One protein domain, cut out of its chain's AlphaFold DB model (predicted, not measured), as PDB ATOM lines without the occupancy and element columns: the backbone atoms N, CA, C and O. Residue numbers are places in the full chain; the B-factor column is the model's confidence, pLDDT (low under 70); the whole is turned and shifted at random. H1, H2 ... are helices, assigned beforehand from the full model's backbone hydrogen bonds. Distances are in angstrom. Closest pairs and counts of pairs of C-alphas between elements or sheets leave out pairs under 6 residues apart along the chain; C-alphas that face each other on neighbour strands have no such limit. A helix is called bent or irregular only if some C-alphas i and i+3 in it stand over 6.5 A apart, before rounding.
ATOM      1  N   MET A  19      -2.175 -61.066  27.593       53.84
ATOM      2  CA  MET A  19      -1.244 -59.995  27.981       53.84
ATOM      3  C   MET A  19      -1.360 -59.678  29.474       53.84
ATOM      4  O   MET A  19      -2.350 -59.119  29.937       53.84
ATOM      5  N   ASN A  20      -0.319 -60.044  30.226       59.25
ATOM      6  CA  ASN A  20      -0.174 -59.780  31.657       59.25
ATOM      7  C   ASN A  20      -0.438 -58.292  31.969       59.25
ATOM      8  O   ASN A  20       0.279 -57.419  31.478       59.25
ATOM      9  N   GLY A  21      -1.419 -58.005  32.834       60.12
ATOM     10  CA  GLY A  21      -1.816 -56.651  33.259       60.12
ATOM     11  C   GLY A  21      -0.680 -55.666  33.619       60.12
ATOM     12  O   GLY A  21      -0.806 -54.485  33.288       60.12
ATOM     13  N   PRO A  22       0.463 -56.099  34.194       65.56
ATOM     14  CA  PRO A  22       1.629 -55.234  34.408       65.56
ATOM     15  C   PRO A  22       2.221 -54.626  33.125       65.56
ATOM     16  O   PRO A  22       2.699 -53.493  33.140       65.56
ATOM     17  N   VAL A  23       2.172 -55.349  32.003       66.12
ATOM     18  CA  VAL A  23       2.699 -54.889  30.706       66.12
ATOM     19  C   VAL A  23       1.809 -53.793  30.121       66.12
ATOM     20  O   VAL A  23       2.310 -52.803  29.594       66.12
ATOM     21  N   ILE A  24       0.489 -53.921  30.277       69.62
ATOM     22  CA  ILE A  24      -0.482 -52.918  29.817       69.62
ATOM     23  C   ILE A  24      -0.300 -51.604  30.590       69.62
ATOM     24  O   ILE A  24      -0.286 -50.531  29.989       69.62
ATOM     25  N   LEU A  25      -0.085 -51.678  31.908       73.00
ATOM     26  CA  LEU A  25       0.189 -50.499  32.736       73.00
ATOM     27  C   LEU A  25       1.497 -49.796  32.345       73.00
ATOM     28  O   LEU A  25       1.534 -48.568  32.295       73.00
ATOM     29  N   LEU A  26       2.548 -50.553  32.016       73.31
ATOM     30  CA  LEU A  26       3.807 -49.998  31.509       73.31
ATOM     31  C   LEU A  26       3.622 -49.263  30.178       73.31
ATOM     32  O   LEU A  26       4.127 -48.153  30.013       73.31
ATOM     33  N   ILE A  27       2.869 -49.857  29.248       77.56
ATOM     34  CA  ILE A  27       2.573 -49.249  27.946       77.56
ATOM     35  C   ILE A  27       1.769 -47.956  28.132       77.56
ATOM     36  O   ILE A  27       2.130 -46.924  27.567       77.56
ATOM     37  N   LEU A  28       0.729 -47.970  28.973       76.88
ATOM     38  CA  LEU A  28      -0.062 -46.774  29.285       76.88
ATOM     39  C   LEU A  28       0.780 -45.681  29.958       76.88
ATOM     40  O   LEU A  28       0.664 -44.510  29.594       76.88
ATOM     41  N   GLY A  29       1.666 -46.053  30.885       73.94
ATOM     42  CA  GLY A  29       2.599 -45.128  31.529       73.94
ATOM     43  C   GLY A  29       3.571 -44.483  30.537       73.94
ATOM     44  O   GLY A  29       3.765 -43.268  30.569       73.94
ATOM     45  N   MET A  30       4.127 -45.258  29.600       77.75
ATOM     46  CA  MET A  30       4.989 -44.714  28.543       77.75
ATOM     47  C   MET A  30       4.241 -43.763  27.611       77.75
ATOM     48  O   MET A  30       4.761 -42.693  27.295       77.75
ATOM     49  N   ILE A  31       3.015 -44.108  27.207       78.25
ATOM     50  CA  ILE A  31       2.179 -43.221  26.389       78.25
ATOM     51  C   ILE A  31       1.939 -41.899  27.128       78.25
ATOM     52  O   ILE A  31       2.083 -40.834  26.529       78.25
ATOM     53  N   PHE A  32       1.646 -41.947  28.430       76.06
ATOM     54  CA  PHE A  32       1.429 -40.748  29.238       76.06
ATOM     55  C   PHE A  32       2.677 -39.854  29.297       76.06
ATOM     56  O   PHE A  32       2.577 -38.654  29.050       76.06
ATOM     57  N   ILE A  33       3.859 -40.436  29.533       74.88
ATOM     58  CA  ILE A  33       5.137 -39.703  29.561       74.88
ATOM     59  C   ILE A  33       5.425 -39.038  28.209       74.88
ATOM     60  O   ILE A  33       5.818 -37.872  28.161       74.88
ATOM     61  N   VAL A  34       5.218 -39.753  27.099       76.06
ATOM     62  CA  VAL A  34       5.467 -39.213  25.754       76.06
ATOM     63  C   VAL A  34       4.503 -38.070  25.436       76.06
ATOM     64  O   VAL A  34       4.930 -37.032  24.928       76.06
ATOM     65  N   VAL A  35       3.217 -38.222  25.757       76.75
ATOM     66  CA  VAL A  35       2.212 -37.172  25.540       76.75
ATOM     67  C   VAL A  35       2.530 -35.932  26.376       76.75
ATOM     68  O   VAL A  35       2.495 -34.819  25.841       76.75
ATOM     69  N   ASP A  36       2.896 -36.107  27.646       73.56
ATOM     70  CA  ASP A  36       3.250 -35.002  28.537       73.56
ATOM     71  C   ASP A  36       4.519 -34.274  28.063       73.56
ATOM     72  O   ASP A  36       4.534 -33.047  27.943       73.56
ATOM     73  N   ALA A  37       5.550 -35.013  27.640       74.75
ATOM     74  CA  ALA A  37       6.770 -34.438  27.076       74.75
ATOM     75  C   ALA A  37       6.510 -33.644  25.780       74.75
ATOM     76  O   ALA A  37       7.056 -32.552  25.588       74.75
ATOM     77  N   VAL A  38       5.644 -34.147  24.891       75.94
ATOM     78  CA  VAL A  38       5.242 -33.437  23.663       75.94
ATOM     79  C   VAL A  38       4.454 -32.171  23.998       75.94
ATOM     80  O   VAL A  38       4.684 -31.120  23.385       75.94
ATOM     81  N   TYR A  39       3.545 -32.239  24.972       74.31
ATOM     82  CA  TYR A  39       2.780 -31.083  25.428       74.31
ATOM     83  C   TYR A  39       3.702 -30.012  26.025       74.31
ATOM     84  O   TYR A  39       3.662 -28.851  25.602       74.31
ATOM     85  N   LEU A  40       4.613 -30.412  26.915       70.69
ATOM     86  CA  LEU A  40       5.611 -29.533  27.516       70.69
ATOM     87  C   LEU A  40       6.499 -28.884  26.444       70.69
ATOM     88  O   LEU A  40       6.698 -27.667  26.454       70.69
ATOM     89  N   GLY A  41       6.952 -29.657  25.455       71.00
ATOM     90  CA  GLY A  41       7.737 -29.154  24.325       71.00
ATOM     91  C   GLY A  41       7.000 -28.090  23.504       71.00
ATOM     92  O   GLY A  41       7.585 -27.060  23.149       71.00
ATOM     93  N   ARG A  42       5.698 -28.277  23.246       71.69
ATOM     94  CA  ARG A  42       4.861 -27.276  22.557       71.69
ATOM     95  C   ARG A  42       4.703 -26.001  23.382       71.69
ATOM     96  O   ARG A  42       4.853 -24.909  22.833       71.69
ATOM     97  N   VAL A  43       4.464 -26.121  24.688       71.56
ATOM     98  CA  VAL A  43       4.333 -24.971  25.600       71.56
ATOM     99  C   VAL A  43       5.643 -24.183  25.683       71.56
ATOM    100  O   VAL A  43       5.631 -22.951  25.605       71.56
ATOM    101  N   VAL A  44       6.786 -24.867  25.780       71.62
ATOM    102  CA  VAL A  44       8.110 -24.228  25.796       71.62
ATOM    103  C   VAL A  44       8.372 -23.497  24.481       71.62
ATOM    104  O   VAL A  44       8.745 -22.320  24.504       71.62
ATOM    105  N   ARG A  45       8.108 -24.132  23.331       67.31
ATOM    106  CA  ARG A  45       8.285 -23.501  22.014       67.31
ATOM    107  C   ARG A  45       7.372 -22.283  21.838       67.31
ATOM    108  O   ARG A  45       7.839 -21.238  21.391       67.31
ATOM    109  N   ALA A  46       6.108 -22.372  22.254       65.69
ATOM    110  CA  ALA A  46       5.176 -21.245  22.229       65.69
ATOM    111  C   ALA A  46       5.664 -20.081  23.108       65.69
ATOM    112  O   ALA A  46       5.661 -18.930  22.672       65.69
ATOM    113  N   ARG A  47       6.178 -20.368  24.314       67.00
ATOM    114  CA  ARG A  47       6.789 -19.350  25.185       67.00
ATOM    115  C   ARG A  47       8.027 -18.713  24.557       67.00
ATOM    116  O   ARG A  47       8.208 -17.503  24.684       67.00
ATOM    117  N   MET A  48       8.882 -19.494  23.897       68.12
ATOM    118  CA  MET A  48      10.071 -18.973  23.214       68.12
ATOM    119  C   MET A  48       9.699 -18.055  22.047       68.12
ATOM    120  O   MET A  48      10.246 -16.957  21.944       68.12
ATOM    121  N   ASN A  49       8.740 -18.465  21.216       70.62
ATOM    122  CA  ASN A  49       8.269 -17.658  20.093       70.62
ATOM    123  C   ASN A  49       7.604 -16.363  20.571       70.62
ATOM    124  O   ASN A  49       7.913 -15.298  20.046       70.62
ATOM    125  N   ASN A  50       6.784 -16.425  21.625       71.00
ATOM    126  CA  ASN A  50       6.150 -15.239  22.199       71.00
ATOM    127  C   ASN A  50       7.192 -14.256  22.772       71.00
ATOM    128  O   ASN A  50       7.142 -13.062  22.505       71.00
ATOM    129  N   LYS A  51       8.228 -14.750  23.469       71.56
ATOM    130  CA  LYS A  51       9.342 -13.900  23.937       71.56
ATOM    131  C   LYS A  51      10.056 -13.180  22.788       71.56
ATOM    132  O   LYS A  51      10.402 -12.010  22.938       71.56
ATOM    133  N   ARG A  52      10.299 -13.872  21.668       69.06
ATOM    134  CA  ARG A  52      10.932 -13.280  20.476       69.06
ATOM    135  C   ARG A  52      10.025 -12.240  19.819       69.06
ATOM    136  O   ARG A  52      10.500 -11.151  19.519       69.06
ATOM    137  N   ALA A  53       8.736 -12.544  19.671       72.44
ATOM    138  CA  ALA A  53       7.750 -11.624  19.111       72.44
ATOM    139  C   ALA A  53       7.619 -10.342  19.952       72.44
ATOM    140  O   ALA A  53       7.677  -9.248  19.402       72.44
ATOM    141  N   LEU A  54       7.548 -10.464  21.283       73.75
ATOM    142  CA  LEU A  54       7.502  -9.315  22.195       73.75
ATOM    143  C   LEU A  54       8.756  -8.440  22.083       73.75
ATOM    144  O   LEU A  54       8.645  -7.219  22.030       73.75
ATOM    145  N   ARG A  55       9.946  -9.050  21.997       73.56
ATOM    146  CA  ARG A  55      11.197  -8.307  21.776       73.56
ATOM    147  C   ARG A  55      11.165  -7.556  20.444       73.56
ATOM    148  O   ARG A  55      11.441  -6.364  20.427       73.56
ATOM    149  N   SER A  56      10.803  -8.235  19.357       74.50
ATOM    150  CA  SER A  56      10.732  -7.625  18.024       74.50
ATOM    151  C   SER A  56       9.730  -6.470  17.971       74.50
ATOM    152  O   SER A  56      10.018  -5.447  17.360       74.50
ATOM    153  N   ASN A  57       8.573  -6.617  18.625       78.62
ATOM    154  CA  ASN A  57       7.547  -5.580  18.660       78.62
ATOM    155  C   ASN A  57       8.028  -4.331  19.411       78.62
ATOM    156  O   ASN A  57       7.890  -3.225  18.902       78.62
ATOM    157  N   VAL A  58       8.658  -4.504  20.578       78.12
ATOM    158  CA  VAL A  58       9.226  -3.386  21.350       78.12
ATOM    159  C   VAL A  58      10.286  -2.632  20.551       78.12
ATOM    160  O   VAL A  58      10.265  -1.405  20.525       78.12
ATOM    161  N   VAL A  59      11.179  -3.345  19.860       80.19
ATOM    162  CA  VAL A  59      12.214  -2.720  19.020       80.19
ATOM    163  C   VAL A  59      11.589  -1.945  17.863       80.19
ATOM    164  O   VAL A  59      12.006  -0.823  17.598       80.19
ATOM    165  N   HIS A  60      10.574  -2.505  17.203       82.38
ATOM    166  CA  HIS A  60       9.881  -1.835  16.105       82.38
ATOM    167  C   HIS A  60       9.121  -0.584  16.577       82.38
ATOM    168  O   HIS A  60       9.177   0.455  15.924       82.38
ATOM    169  N   GLN A  61       8.430  -0.659  17.721       77.88
ATOM    170  CA  GLN A  61       7.743   0.488  18.324       77.88
ATOM    171  C   GLN A  61       8.731   1.590  18.722       77.88
ATOM    172  O   GLN A  61       8.493   2.755  18.416       77.88
ATOM    173  N   PHE A  62       9.860   1.222  19.332       79.00
ATOM    174  CA  PHE A  62      10.918   2.168  19.675       79.00
ATOM    175  C   PHE A  62      11.552   2.796  18.425       79.00
ATOM    176  O   PHE A  62      11.735   4.005  18.372       79.00
ATOM    177  N   HIS A  63      11.830   2.000  17.385       81.06
ATOM    178  CA  HIS A  63      12.380   2.498  16.122       81.06
ATOM    179  C   HIS A  63      11.462   3.534  15.468       81.06
ATOM    180  O   HIS A  63      11.914   4.597  15.050       81.06
ATOM    181  N   ARG A  64      10.157   3.237  15.427       75.62
ATOM    182  CA  ARG A  64       9.142   4.153  14.907       75.62
ATOM    183  C   ARG A  64       9.104   5.452  15.710       75.62
ATOM    184  O   ARG A  64       9.152   6.519  15.113       75.62
ATOM    185  N   HIS A  65       9.130   5.353  17.041       77.31
ATOM    186  CA  HIS A  65       9.175   6.514  17.935       77.31
ATOM    187  C   HIS A  65      10.401   7.403  17.685       77.31
ATOM    188  O   HIS A  65      10.280   8.621  17.623       77.31
ATOM    189  N   VAL A  66      11.580   6.811  17.468       74.25
ATOM    190  CA  VAL A  66      12.806   7.559  17.133       74.25
ATOM    191  C   VAL A  66      12.677   8.287  15.788       74.25
ATOM    192  O   VAL A  66      13.109   9.435  15.670       74.25
ATOM    193  N   ILE A  67      12.082   7.652  14.773       72.44
ATOM    194  CA  ILE A  67      11.855   8.275  13.457       72.44
ATOM    195  C   ILE A  67      10.855   9.432  13.568       72.44
ATOM    196  O   ILE A  67      11.128  10.511  13.042       72.44
ATOM    197  N   ASP A  68       9.742   9.223  14.275       69.19
ATOM    198  CA  ASP A  68       8.695  10.232  14.466       69.19
ATOM    199  C   ASP A  68       9.223  11.436  15.267       69.19
ATOM    200  O   ASP A  68       8.959  12.583  14.903       69.19
ATOM    201  N   ARG A  69      10.056  11.204  16.296       68.12
ATOM    202  CA  ARG A  69      10.739  12.270  17.058       68.12
ATOM    203  C   ARG A  69      11.668  13.113  16.181       68.12
ATOM    204  O   ARG A  69      11.734  14.328  16.355       68.12
ATOM    205  N   ASN A  70      12.383  12.490  15.246       66.19
ATOM    206  CA  ASN A  70      13.357  13.171  14.388       66.19
ATOM    207  C   ASN A  70      12.737  13.810  13.132       66.19
ATOM    208  O   ASN A  70      13.420  14.563  12.439       66.19
ATOM    209  N   ASN A  71      11.461  13.538  12.826       60.75
ATOM    210  CA  ASN A  71      10.757  14.117  11.682       60.75
ATOM    211  C   ASN A  71       9.346  14.611  12.061       60.75
ATOM    212  O   ASN A  71       8.381  13.847  11.981       60.75
ATOM    213  N   PRO A  72       9.165  15.921  12.315       59.28
ATOM    214  CA  PRO A  72       7.862  16.492  12.672       59.28
ATOM    215  C   PRO A  72       6.815  16.430  11.543       59.28
ATOM    216  O   PRO A  72       5.648  16.727  11.765       59.28
ATOM    217  N   LYS A  73       7.183  16.009  10.323       55.78
ATOM    218  CA  LYS A  73       6.208  15.697   9.260       55.78
ATOM    219  C   LYS A  73       5.363  14.451   9.557       55.78
ATOM    220  O   LYS A  73       4.281  14.336   8.994       55.78
ATOM    221  N   TYR A  74       5.834  13.545  10.418       49.50
ATOM    222  CA  TYR A  74       5.129  12.312  10.795       49.50
ATOM    223  C   TYR A  74       4.450  12.396  12.172       49.50
ATOM    224  O   TYR A  74       3.719  11.487  12.551       49.50
ATOM    225  N   SER A  75       4.600  13.510  12.899       52.03
ATOM    226  CA  SER A  75       3.986  13.711  14.222       52.03
ATOM    227  C   SER A  75       2.476  13.997  14.174       52.03
ATOM    228  O   SER A  75       1.871  14.319  15.193       52.03
ATOM    229  N   GLY A  76       1.868  13.939  12.988       45.81
ATOM    230  CA  GLY A  76       0.524  14.431  12.718       45.81
ATOM    231  C   GLY A  76      -0.433  13.358  12.231       45.81
ATOM    232  O   GLY A  76      -1.049  13.568  11.201       45.81
ATOM    233  N   GLU A  77      -0.566  12.220  12.920       47.00
ATOM    234  CA  GLU A  77      -1.686  11.296  12.661       47.00
ATOM    235  C   GLU A  77      -1.895  10.268  13.790       47.00
ATOM    236  O   GLU A  77      -1.928   9.058  13.593       47.00
ATOM    237  N   SER A  78      -2.072  10.725  15.030       48.69
ATOM    238  CA  SER A  78      -2.694   9.870  16.048       48.69
ATOM    239  C   SER A  78      -3.773  10.638  16.795       48.69
ATOM    240  O   SER A  78      -3.652  10.944  17.978       48.69
ATOM    241  N   ASN A  79      -4.874  10.909  16.094       46.38
ATOM    242  CA  ASN A  79      -6.103  11.495  16.643       46.38
ATOM    243  C   ASN A  79      -6.831  10.568  17.649       46.38
ATOM    244  O   ASN A  79      -7.980  10.797  18.003       46.38
ATOM    245  N   ASN A  80      -6.160   9.505  18.100       49.09
ATOM    246  CA  ASN A  80      -6.613   8.580  19.124       49.09
ATOM    247  C   ASN A  80      -5.440   8.326  20.084       49.09
ATOM    248  O   ASN A  80      -4.763   7.294  20.036       49.09
ATOM    249  N   GLN A  81      -5.131   9.326  20.912       55.91
ATOM    250  CA  GLN A  81      -4.134   9.198  21.972       55.91
ATOM    251  C   GLN A  81      -4.689   8.294  23.078       55.91
ATOM    252  O   GLN A  81      -5.160   8.746  24.118       55.91
ATOM    253  N   ASN A  82      -4.641   6.981  22.851       67.81
ATOM    254  CA  ASN A  82      -4.797   6.023  23.933       67.81
ATOM    255  C   ASN A  82      -3.708   6.295  24.977       67.81
ATOM    256  O   ASN A  82      -2.544   6.494  24.625       67.81
ATOM    257  N   PHE A  83      -4.084   6.260  26.257       68.56
ATOM    258  CA  PHE A  83      -3.168   6.435  27.391       68.56
ATOM    259  C   PHE A  83      -1.891   5.589  27.252       68.56
ATOM    260  O   PHE A  83      -0.800   6.041  27.583       68.56
ATOM    261  N   ASP A  84      -2.017   4.382  26.694       70.69
ATOM    262  CA  ASP A  84      -0.893   3.471  26.480       70.69
ATOM    263  C   ASP A  84       0.122   4.014  25.449       70.69
ATOM    264  O   ASP A  84       1.323   3.844  25.639       70.69
ATOM    265  N   ASN A  85      -0.321   4.733  24.410       71.25
ATOM    266  CA  ASN A  85       0.568   5.370  23.429       71.25
ATOM    267  C   ASN A  85       1.269   6.604  24.014       71.25
ATOM    268  O   ASN A  85       2.454   6.809  23.767       71.25
ATOM    269  N   LEU A  86       0.554   7.398  24.823       75.00
ATOM    270  CA  LEU A  86       1.128   8.537  25.550       75.00
ATOM    271  C   LEU A  86       2.199   8.079  26.545       75.00
ATOM    272  O   LEU A  86       3.292   8.641  26.590       75.00
ATOM    273  N   PHE A  87       1.903   7.018  27.303       82.56
ATOM    274  CA  PHE A  87       2.870   6.390  28.195       82.56
ATOM    275  C   PHE A  87       4.090   5.886  27.422       82.56
ATOM    276  O   PHE A  87       5.211   6.166  27.835       82.56
ATOM    277  N   LEU A  88       3.893   5.173  26.305       81.38
ATOM    278  CA  LEU A  88       4.996   4.659  25.488       81.38
ATOM    279  C   LEU A  88       5.889   5.772  24.949       81.38
ATOM    280  O   LEU A  88       7.104   5.626  25.015       81.38
ATOM    281  N   GLY A  89       5.307   6.876  24.474       79.75
ATOM    282  CA  GLY A  89       6.076   8.017  23.986       79.75
ATOM    283  C   GLY A  89       6.973   8.605  25.075       79.75
ATOM    284  O   GLY A  89       8.193   8.632  24.927       79.75
ATOM    285  N   LEU A  90       6.387   8.954  26.225       80.00
ATOM    286  CA  LEU A  90       7.130   9.486  27.374       80.00
ATOM    287  C   LEU A  90       8.168   8.492  27.913       80.00
ATOM    288  O   LEU A  90       9.267   8.880  28.311       80.00
ATOM    289  N   PHE A  91       7.828   7.203  27.934       84.56
ATOM    290  CA  PHE A  91       8.713   6.145  28.403       84.56
ATOM    291  C   PHE A  91       9.911   5.960  27.469       84.56
ATOM    292  O   PHE A  91      11.045   5.865  27.937       84.56
ATOM    293  N   PHE A  92       9.690   5.945  26.154       84.50
ATOM    294  CA  PHE A  92      10.763   5.849  25.170       84.50
ATOM    295  C   PHE A  92      11.621   7.107  25.127       84.50
ATOM    296  O   PHE A  92      12.839   6.972  25.051       84.50
ATOM    297  N   ASP A  93      11.042   8.296  25.283       81.12
ATOM    298  CA  ASP A  93      11.819   9.528  25.431       81.12
ATOM    299  C   ASP A  93      12.698   9.494  26.679       81.12
ATOM    300  O   ASP A  93      13.891   9.785  26.600       81.12
ATOM    301  N   CYS A  94      12.163   9.018  27.808       80.62
ATOM    302  CA  CYS A  94      12.963   8.798  29.007       80.62
ATOM    303  C   CYS A  94      14.096   7.790  28.777       80.62
ATOM    304  O   CYS A  94      15.164   7.953  29.363       80.62
ATOM    305  N   ILE A  95      13.893   6.757  27.956       81.81
ATOM    306  CA  ILE A  95      14.946   5.792  27.622       81.81
ATOM    307  C   ILE A  95      16.001   6.417  26.702       81.81
ATOM    308  O   ILE A  95      17.184   6.193  26.933       81.81
ATOM    309  N   ILE A  96      15.597   7.202  25.698       80.50
ATOM    310  CA  ILE A  96      16.504   7.909  24.774       80.50
ATOM    311  C   ILE A  96      17.397   8.879  25.541       80.50
ATOM    312  O   ILE A  96      18.614   8.840  25.390       80.50
ATOM    313  N   ASP A  97      16.813   9.685  26.424       77.50
ATOM    314  CA  ASP A  97      17.566  10.653  27.221       77.50
ATOM    315  C   ASP A  97      18.584   9.989  28.166       77.50
ATOM    316  O   ASP A  97      19.520  10.643  28.619       77.50
ATOM    317  N   HIS A  98      18.402   8.700  28.484       73.31
ATOM    318  CA  HIS A  98      19.305   7.949  29.357       73.31
ATOM    319  C   HIS A  98      20.038   6.792  28.673       73.31
ATOM    320  O   HIS A  98      20.624   5.938  29.345       73.31
ATOM    321  N   LEU A  99      20.016   6.741  27.344       65.00
ATOM    322  CA  LEU A  99      20.611   5.647  26.579       65.00
ATOM    323  C   LEU A  99      22.143   5.631  26.723       65.00
ATOM    324  O   LEU A  99      22.749   4.562  26.685       65.00
ATOM    325  N   GLU A 100      22.741   6.796  26.990       60.97
ATOM    326  CA  GLU A 100      24.175   6.988  27.251       60.97
ATOM    327  C   GLU A 100      24.598   6.643  28.691       60.97
ATOM    328  O   GLU A 100      25.773   6.380  28.952       60.97
ATOM    329  N   TYR A 101      23.661   6.599  29.644       62.09
ATOM    330  CA  TYR A 101      23.989   6.285  31.033       62.09
ATOM    331  C   TYR A 101      24.190   4.779  31.188       62.09
ATOM    332  O   TYR A 101      23.289   3.983  30.905       62.09
ATOM    333  N   LYS A 102      25.371   4.385  31.679       60.50
ATOM    334  CA  LYS A 102      25.773   2.980  31.856       60.50
ATOM    335  C   LYS A 102      24.742   2.202  32.684       60.50
ATOM    336  O   LYS A 102      24.217   1.193  32.211       60.50
ATOM    337  N   ASP A 103      24.313   2.783  33.803       68.00
ATOM    338  CA  ASP A 103      23.358   2.184  34.734       68.00
ATOM    339  C   ASP A 103      22.147   3.097  34.932       68.00
ATOM    340  O   ASP A 103      22.225   4.128  35.590       68.00
ATOM    341  N   VAL A 104      21.016   2.706  34.341       75.00
ATOM    342  CA  VAL A 104      19.722   3.359  34.583       75.00
ATOM    343  C   VAL A 104      18.964   2.464  35.541       75.00
ATOM    344  O   VAL A 104      18.712   1.299  35.217       75.00
ATOM    345  N   THR A 105      18.622   2.974  36.720       83.50
ATOM    346  CA  THR A 105      17.838   2.211  37.691       83.50
ATOM    347  C   THR A 105      16.346   2.377  37.436       83.50
ATOM    348  O   THR A 105      15.876   3.338  36.823       83.50
ATOM    349  N   LYS A 106      15.572   1.405  37.918       83.75
ATOM    350  CA  LYS A 106      14.112   1.452  37.825       83.75
ATOM    351  C   LYS A 106      13.532   2.653  38.577       83.75
ATOM    352  O   LYS A 106      12.540   3.216  38.125       83.75
ATOM    353  N   ASP A 107      14.159   3.023  39.689       84.00
ATOM    354  CA  ASP A 107      13.744   4.142  40.533       84.00
ATOM    355  C   ASP A 107      13.945   5.470  39.799       84.00
ATOM    356  O   ASP A 107      13.005   6.242  39.695       84.00
ATOM    357  N   GLN A 108      15.088   5.667  39.134       82.62
ATOM    358  CA  GLN A 108      15.345   6.861  38.316       82.62
ATOM    359  C   GLN A 108      14.321   7.044  37.185       82.62
ATOM    360  O   GLN A 108      13.862   8.156  36.921       82.62
ATOM    361  N   LEU A 109      13.942   5.951  36.514       82.75
ATOM    362  CA  LEU A 109      12.897   5.968  35.484       82.75
ATOM    363  C   LEU A 109      11.522   6.298  36.071       82.75
ATOM    364  O   LEU A 109      10.769   7.069  35.482       82.75
ATOM    365  N   ALA A 110      11.195   5.704  37.217       84.25
ATOM    366  CA  ALA A 110       9.928   5.921  37.900       84.25
ATOM    367  C   ALA A 110       9.805   7.373  38.397       84.25
ATOM    368  O   ALA A 110       8.790   8.020  38.139       84.25
ATOM    369  N   ASP A 111      10.875   7.905  38.991       85.00
ATOM    370  CA  ASP A 111      10.970   9.278  39.485       85.00
ATOM    371  C   ASP A 111      10.820  10.294  38.347       85.00
ATOM    372  O   ASP A 111      10.038  11.238  38.464       85.00
ATOM    373  N   LYS A 112      11.485  10.080  37.200       80.94
ATOM    374  CA  LYS A 112      11.363  10.986  36.042       80.94
ATOM    375  C   LYS A 112       9.962  10.972  35.429       80.94
ATOM    376  O   LYS A 112       9.490  12.001  34.957       80.94
ATOM    377  N   MET A 113       9.282   9.828  35.467       81.25
ATOM    378  CA  MET A 113       7.886   9.711  35.037       81.25
ATOM    379  C   MET A 113       6.880  10.122  36.126       81.25
ATOM    380  O   MET A 113       5.681  10.088  35.864       81.25
ATOM    381  N   GLN A 114       7.347  10.510  37.321       85.75
ATOM    382  CA  GLN A 114       6.526  10.872  38.485       85.75
ATOM    383  C   GLN A 114       5.498   9.793  38.871       85.75
ATOM    384  O   GLN A 114       4.382  10.086  39.297       85.75
ATOM    385  N   ILE A 115       5.871   8.522  38.718       86.12
ATOM    386  CA  ILE A 115       5.031   7.372  39.067       86.12
ATOM    387  C   ILE A 115       5.793   6.413  39.968       86.12
ATOM    388  O   ILE A 115       7.016   6.382  39.987       86.12
ATOM    389  N   SER A 116       5.074   5.557  40.691       88.25
ATOM    390  CA  SER A 116       5.740   4.502  41.458       88.25
ATOM    391  C   SER A 116       6.387   3.461  40.536       88.25
ATOM    392  O   SER A 116       5.870   3.122  39.468       88.25
ATOM    393  N   THR A 117       7.464   2.833  41.000       86.94
ATOM    394  CA  THR A 117       8.139   1.729  40.291       86.94
ATOM    395  C   THR A 117       7.198   0.561  39.982       86.94
ATOM    396  O   THR A 117       7.370  -0.162  38.995       86.94
ATOM    397  N   ARG A 118       6.178   0.352  40.821       86.75
ATOM    398  CA  ARG A 118       5.134  -0.652  40.599       86.75
ATOM    399  C   ARG A 118       4.200  -0.248  39.459       86.75
ATOM    400  O   ARG A 118       3.897  -1.089  38.617       86.75
ATOM    401  N   GLN A 119       3.771   1.013  39.415       86.19
ATOM    402  CA  GLN A 119       2.951   1.542  38.321       86.19
ATOM    403  C   GLN A 119       3.714   1.546  36.997       86.19
ATOM    404  O   GLN A 119       3.140   1.153  35.988       86.19
ATOM    405  N   LEU A 120       5.010   1.872  37.012       86.62
ATOM    406  CA  LEU A 120       5.878   1.812  35.835       86.62
ATOM    407  C   LEU A 120       5.895   0.406  35.212       86.62
ATOM    408  O   LEU A 120       5.703   0.246  34.008       86.62
ATOM    409  N   ASP A 121       6.066  -0.634  36.031       86.88
ATOM    410  CA  ASP A 121       6.058  -2.016  35.541       86.88
ATOM    411  C   ASP A 121       4.681  -2.470  35.053       86.88
ATOM    412  O   ASP A 121       4.599  -3.252  34.105       86.88
ATOM    413  N   LEU A 122       3.605  -2.017  35.698       86.94
ATOM    414  CA  LEU A 122       2.240  -2.335  35.276       86.94
ATOM    415  C   LEU A 122       1.906  -1.666  33.942       86.94
ATOM    416  O   LEU A 122       1.419  -2.343  33.039       86.94
ATOM    417  N   ALA A 123       2.218  -0.379  33.799       83.75
ATOM    418  CA  ALA A 123       2.017   0.376  32.569       83.75
ATOM    419  C   ALA A 123       2.873  -0.188  31.427       83.75
ATOM    420  O   ALA A 123       2.347  -0.490  30.358       83.75
ATOM    421  N   SER A 124       4.155  -0.476  31.681       84.88
ATOM    422  CA  SER A 124       5.035  -1.119  30.700       84.88
ATOM    423  C   SER A 124       4.519  -2.493  30.282       84.88
ATOM    424  O   SER A 124       4.462  -2.784  29.088       84.88
ATOM    425  N   LYS A 125       4.095  -3.343  31.226       87.00
ATOM    426  CA  LYS A 125       3.532  -4.661  30.890       87.00
ATOM    427  C   LYS A 125       2.238  -4.542  30.102       87.00
ATOM    428  O   LYS A 125       2.025  -5.348  29.203       87.00
ATOM    429  N   LYS A 126       1.389  -3.569  30.425       82.81
ATOM    430  CA  LYS A 126       0.141  -3.334  29.701       82.81
ATOM    431  C   LYS A 126       0.412  -2.881  28.264       82.81
ATOM    432  O   LYS A 126      -0.202  -3.413  27.349       82.81
ATOM    433  N   ALA A 127       1.361  -1.968  28.070       79.00
ATOM    434  CA  ALA A 127       1.652  -1.383  26.764       79.00
ATOM    435  C   ALA A 127       2.537  -2.272  25.864       79.00
ATOM    436  O   ALA A 127       2.329  -2.340  24.657       79.00
ATOM    437  N   THR A 128       3.516  -2.981  26.441       76.62
ATOM    438  CA  THR A 128       4.531  -3.753  25.688       76.62
ATOM    439  C   THR A 128       4.488  -5.262  25.928       76.62
ATOM    440  O   THR A 128       5.189  -6.018  25.258       76.62
ATOM    441  N   GLY A 129       3.736  -5.727  26.929       79.69
ATOM    442  CA  GLY A 129       3.802  -7.107  27.416       79.69
ATOM    443  C   GLY A 129       5.041  -7.422  28.267       79.69
ATOM    444  O   GLY A 129       5.186  -8.556  28.732       79.69
ATOM    445  N   LEU A 130       5.944  -6.457  28.498       86.06
ATOM    446  CA  LEU A 130       7.209  -6.651  29.214       86.06
ATOM    447  C   LEU A 130       7.371  -5.686  30.410       86.06
ATOM    448  O   LEU A 130       6.864  -4.567  30.376       86.06
ATOM    449  N   PRO A 131       8.092  -6.092  31.477       87.44
ATOM    450  CA  PRO A 131       8.497  -5.184  32.556       87.44
ATOM    451  C   PRO A 131       9.384  -4.047  32.037       87.44
ATOM    452  O   PRO A 131      10.157  -4.259  31.099       87.44
ATOM    453  N   ALA A 132       9.354  -2.892  32.701       86.06
ATOM    454  CA  ALA A 132      10.003  -1.671  32.223       86.06
ATOM    455  C   ALA A 132      11.516  -1.849  32.036       86.06
ATOM    456  O   ALA A 132      12.052  -1.594  30.961       86.06
ATOM    457  N   MET A 133      12.199  -2.426  33.028       88.06
ATOM    458  CA  MET A 133      13.645  -2.680  32.938       88.06
ATOM    459  C   MET A 133      14.022  -3.662  31.828       88.06
ATOM    460  O   MET A 133      15.118  -3.596  31.276       88.06
ATOM    461  N   LYS A 134      13.107  -4.563  31.458       85.88
ATOM    462  CA  LYS A 134      13.337  -5.479  30.345       85.88
ATOM    463  C   LYS A 134      13.240  -4.749  29.008       85.88
ATOM    464  O   LYS A 134      14.056  -5.017  28.131       85.88
ATOM    465  N   VAL A 135      12.308  -3.808  28.874       84.25
ATOM    466  CA  VAL A 135      12.229  -2.914  27.708       84.25
ATOM    467  C   VAL A 135      13.505  -2.081  27.589       84.25
ATOM    468  O   VAL A 135      14.136  -2.114  26.538       84.25
ATOM    469  N   VAL A 136      13.956  -1.459  28.684       84.94
ATOM    470  CA  VAL A 136      15.225  -0.706  28.737       84.94
ATOM    471  C   VAL A 136      16.399  -1.576  28.287       84.94
ATOM    472  O   VAL A 136      17.175  -1.161  27.435       84.94
ATOM    473  N   SER A 137      16.514  -2.805  28.806       84.50
ATOM    474  CA  SER A 137      17.603  -3.720  28.430       84.50
ATOM    475  C   SER A 137      17.583  -4.102  26.946       84.50
ATOM    476  O   SER A 137      18.638  -4.199  26.327       84.50
ATOM    477  N   ILE A 138      16.392  -4.285  26.362       82.81
ATOM    478  CA  ILE A 138      16.226  -4.605  24.940       82.81
ATOM    479  C   ILE A 138      16.643  -3.403  24.095       82.81
ATOM    480  O   ILE A 138      17.445  -3.560  23.179       82.81
ATOM    481  N   VAL A 139      16.149  -2.211  24.431       82.25
ATOM    482  CA  VAL A 139      16.490  -0.976  23.723       82.25
ATOM    483  C   VAL A 139      17.991  -0.700  23.813       82.25
ATOM    484  O   VAL A 139      18.621  -0.502  22.783       82.25
ATOM    485  N   LYS A 140      18.597  -0.797  25.002       80.81
ATOM    486  CA  LYS A 140      20.055  -0.680  25.167       80.81
ATOM    487  C   LYS A 140      20.826  -1.741  24.381       80.81
ATOM    488  O   LYS A 140      21.884  -1.438  23.860       80.81
ATOM    489  N   SER A 141      20.328  -2.970  24.263       79.88
ATOM    490  CA  SER A 141      21.036  -4.000  23.485       79.88
ATOM    491  C   SER A 141      21.023  -3.756  21.971       79.88
ATOM    492  O   SER A 141      21.920  -4.234  21.285       79.88
ATOM    493  N   GLU A 142      20.021  -3.039  21.455       76.56
ATOM    494  CA  GLU A 142      19.876  -2.754  20.018       76.56
ATOM    495  C   GLU A 142      20.411  -1.364  19.632       76.56
ATOM    496  O   GLU A 142      20.948  -1.197  18.541       76.56
ATOM    497  N   TYR A 143      20.273  -0.375  20.521       70.12
ATOM    498  CA  TYR A 143      20.606   1.040  20.286       70.12
ATOM    499  C   TYR A 143      21.693   1.583  21.209       70.12
ATOM    500  O   TYR A 143      22.201   2.677  20.970       70.12
ATOM    501  N   GLY A 144      22.043   0.858  22.272       64.50
ATOM    502  CA  GLY A 144      23.190   1.200  23.099       64.50
ATOM    503  C   GLY A 144      24.425   1.136  22.224       64.50
ATOM    504  O   GLY A 144      24.706   0.112  21.600       64.50
TER     505      GLY A 144
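This is residues 19 to 144 of the 147 residues of an uncharacterized protein of Prevotella mizrahii (UniProt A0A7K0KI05). One very long helix, H1, sticks out like a handle from a small compact head, and its last part runs into that head, where four shorter helices, H2 to H5, pack together at steep or nearly right angles. The handle is residues 19 to 49, of which 21 to 49 belong to H1, and it makes the long axis; at the far end of H1 the chain turns back through a loop, of which residues 77 to 82 also stick out. The printed part has 126 residues, with five named helices in the order H1, H2, H3, H4, H5 and no named strand, and its class is all helix. The whole is extended, with a radius of gyration of the C-alphas of 22.3 A, and the C-alphas span 78 by 32 by 26 A.

Begin at C-alpha 21, at (-1.816, -56.651, 33.259); from there H1, residues 21 to 70, runs 73.9 A to C-alpha 70 at (13.357, 13.171, 14.388). Watch y along it, for it is the number that changes most. After residues 71 to 82 you reach H2, residues 83 to 97, 21.2 A long. H3, residues 106 to 112, is a short helix of 10.1 A. H4, residues 117 to 128, measures 16.0 A. H5, residues 132 to 143, measures 16.2 A and ends at C-alpha 143 at (20.606, 1.040, 20.286). No helix is bent or irregular.

Start at H4, the hub, which touches the four other helices. Its residues 123 to 127 alone touch residues 84 to 88 of H2; the closest C-alphas, those of Asp 84 and Ala 127, are 5.5 A apart, and the lines stand at 70.3 degrees, only just about perpendicular. With residues 117 to 120 alone H4 touches H3, about perpendicular at 89 degrees; here look at Ala 110 and Thr 117, whose C-alphas are the closest at 5.1 A. Residues 120 to 125 of H4 touch residues 132 to 135 of H5 at a steep tilt of 59 degrees, the same way, and the closest C-alphas, those of Asp 121 and Ala 132, are 5.2 A apart. Now look along H1 from residue 54 to residue 65. H1 touches H5 with its residues 55 to 62 alone, at a steep tilt of 67 degrees, the same way; the closest C-alphas, those of Val 59 and Val 139, are 6.6 A apart. H1 and H4 only just touch, with 3 pairs of C-alphas within 8 A, the closest being those of Val 58 and Thr 128 at 6.4 A. H1 and H2 also only just touch, with 3 pairs within 8 A, the closest being those of Phe 62 and Phe 92 at 6.6 A. H2 and H3 are close but not clearly touching, with the closest C-alphas, those of Cys 94 and Leu 109, 7.1 A apart. H1 and H3 are apart. In H1, H2, H3, H4 and H5 every backbone O i to N i+4 pair is within hydrogen-bond range.

The two C-alphas farthest apart are those of Asn 20 and Pro 72, at 79.0 A. Without the stretches that stand free, the body has 89 residues, spans 35 by 30 by 29 A and has a radius of gyration of 12.4 A. The printed part has no cut. The link from H1 to H2, 12 residues, is long; the link from H2 to H3 is short, and those from H3 to H4 and from H4 to H5 are tight. The mean pLDDT of the printed part is 74.4, and 33 residues are under 70: find them at residues 19 to 24, 45 to 48, 52, 68 to 83, 99 to 103 and 144.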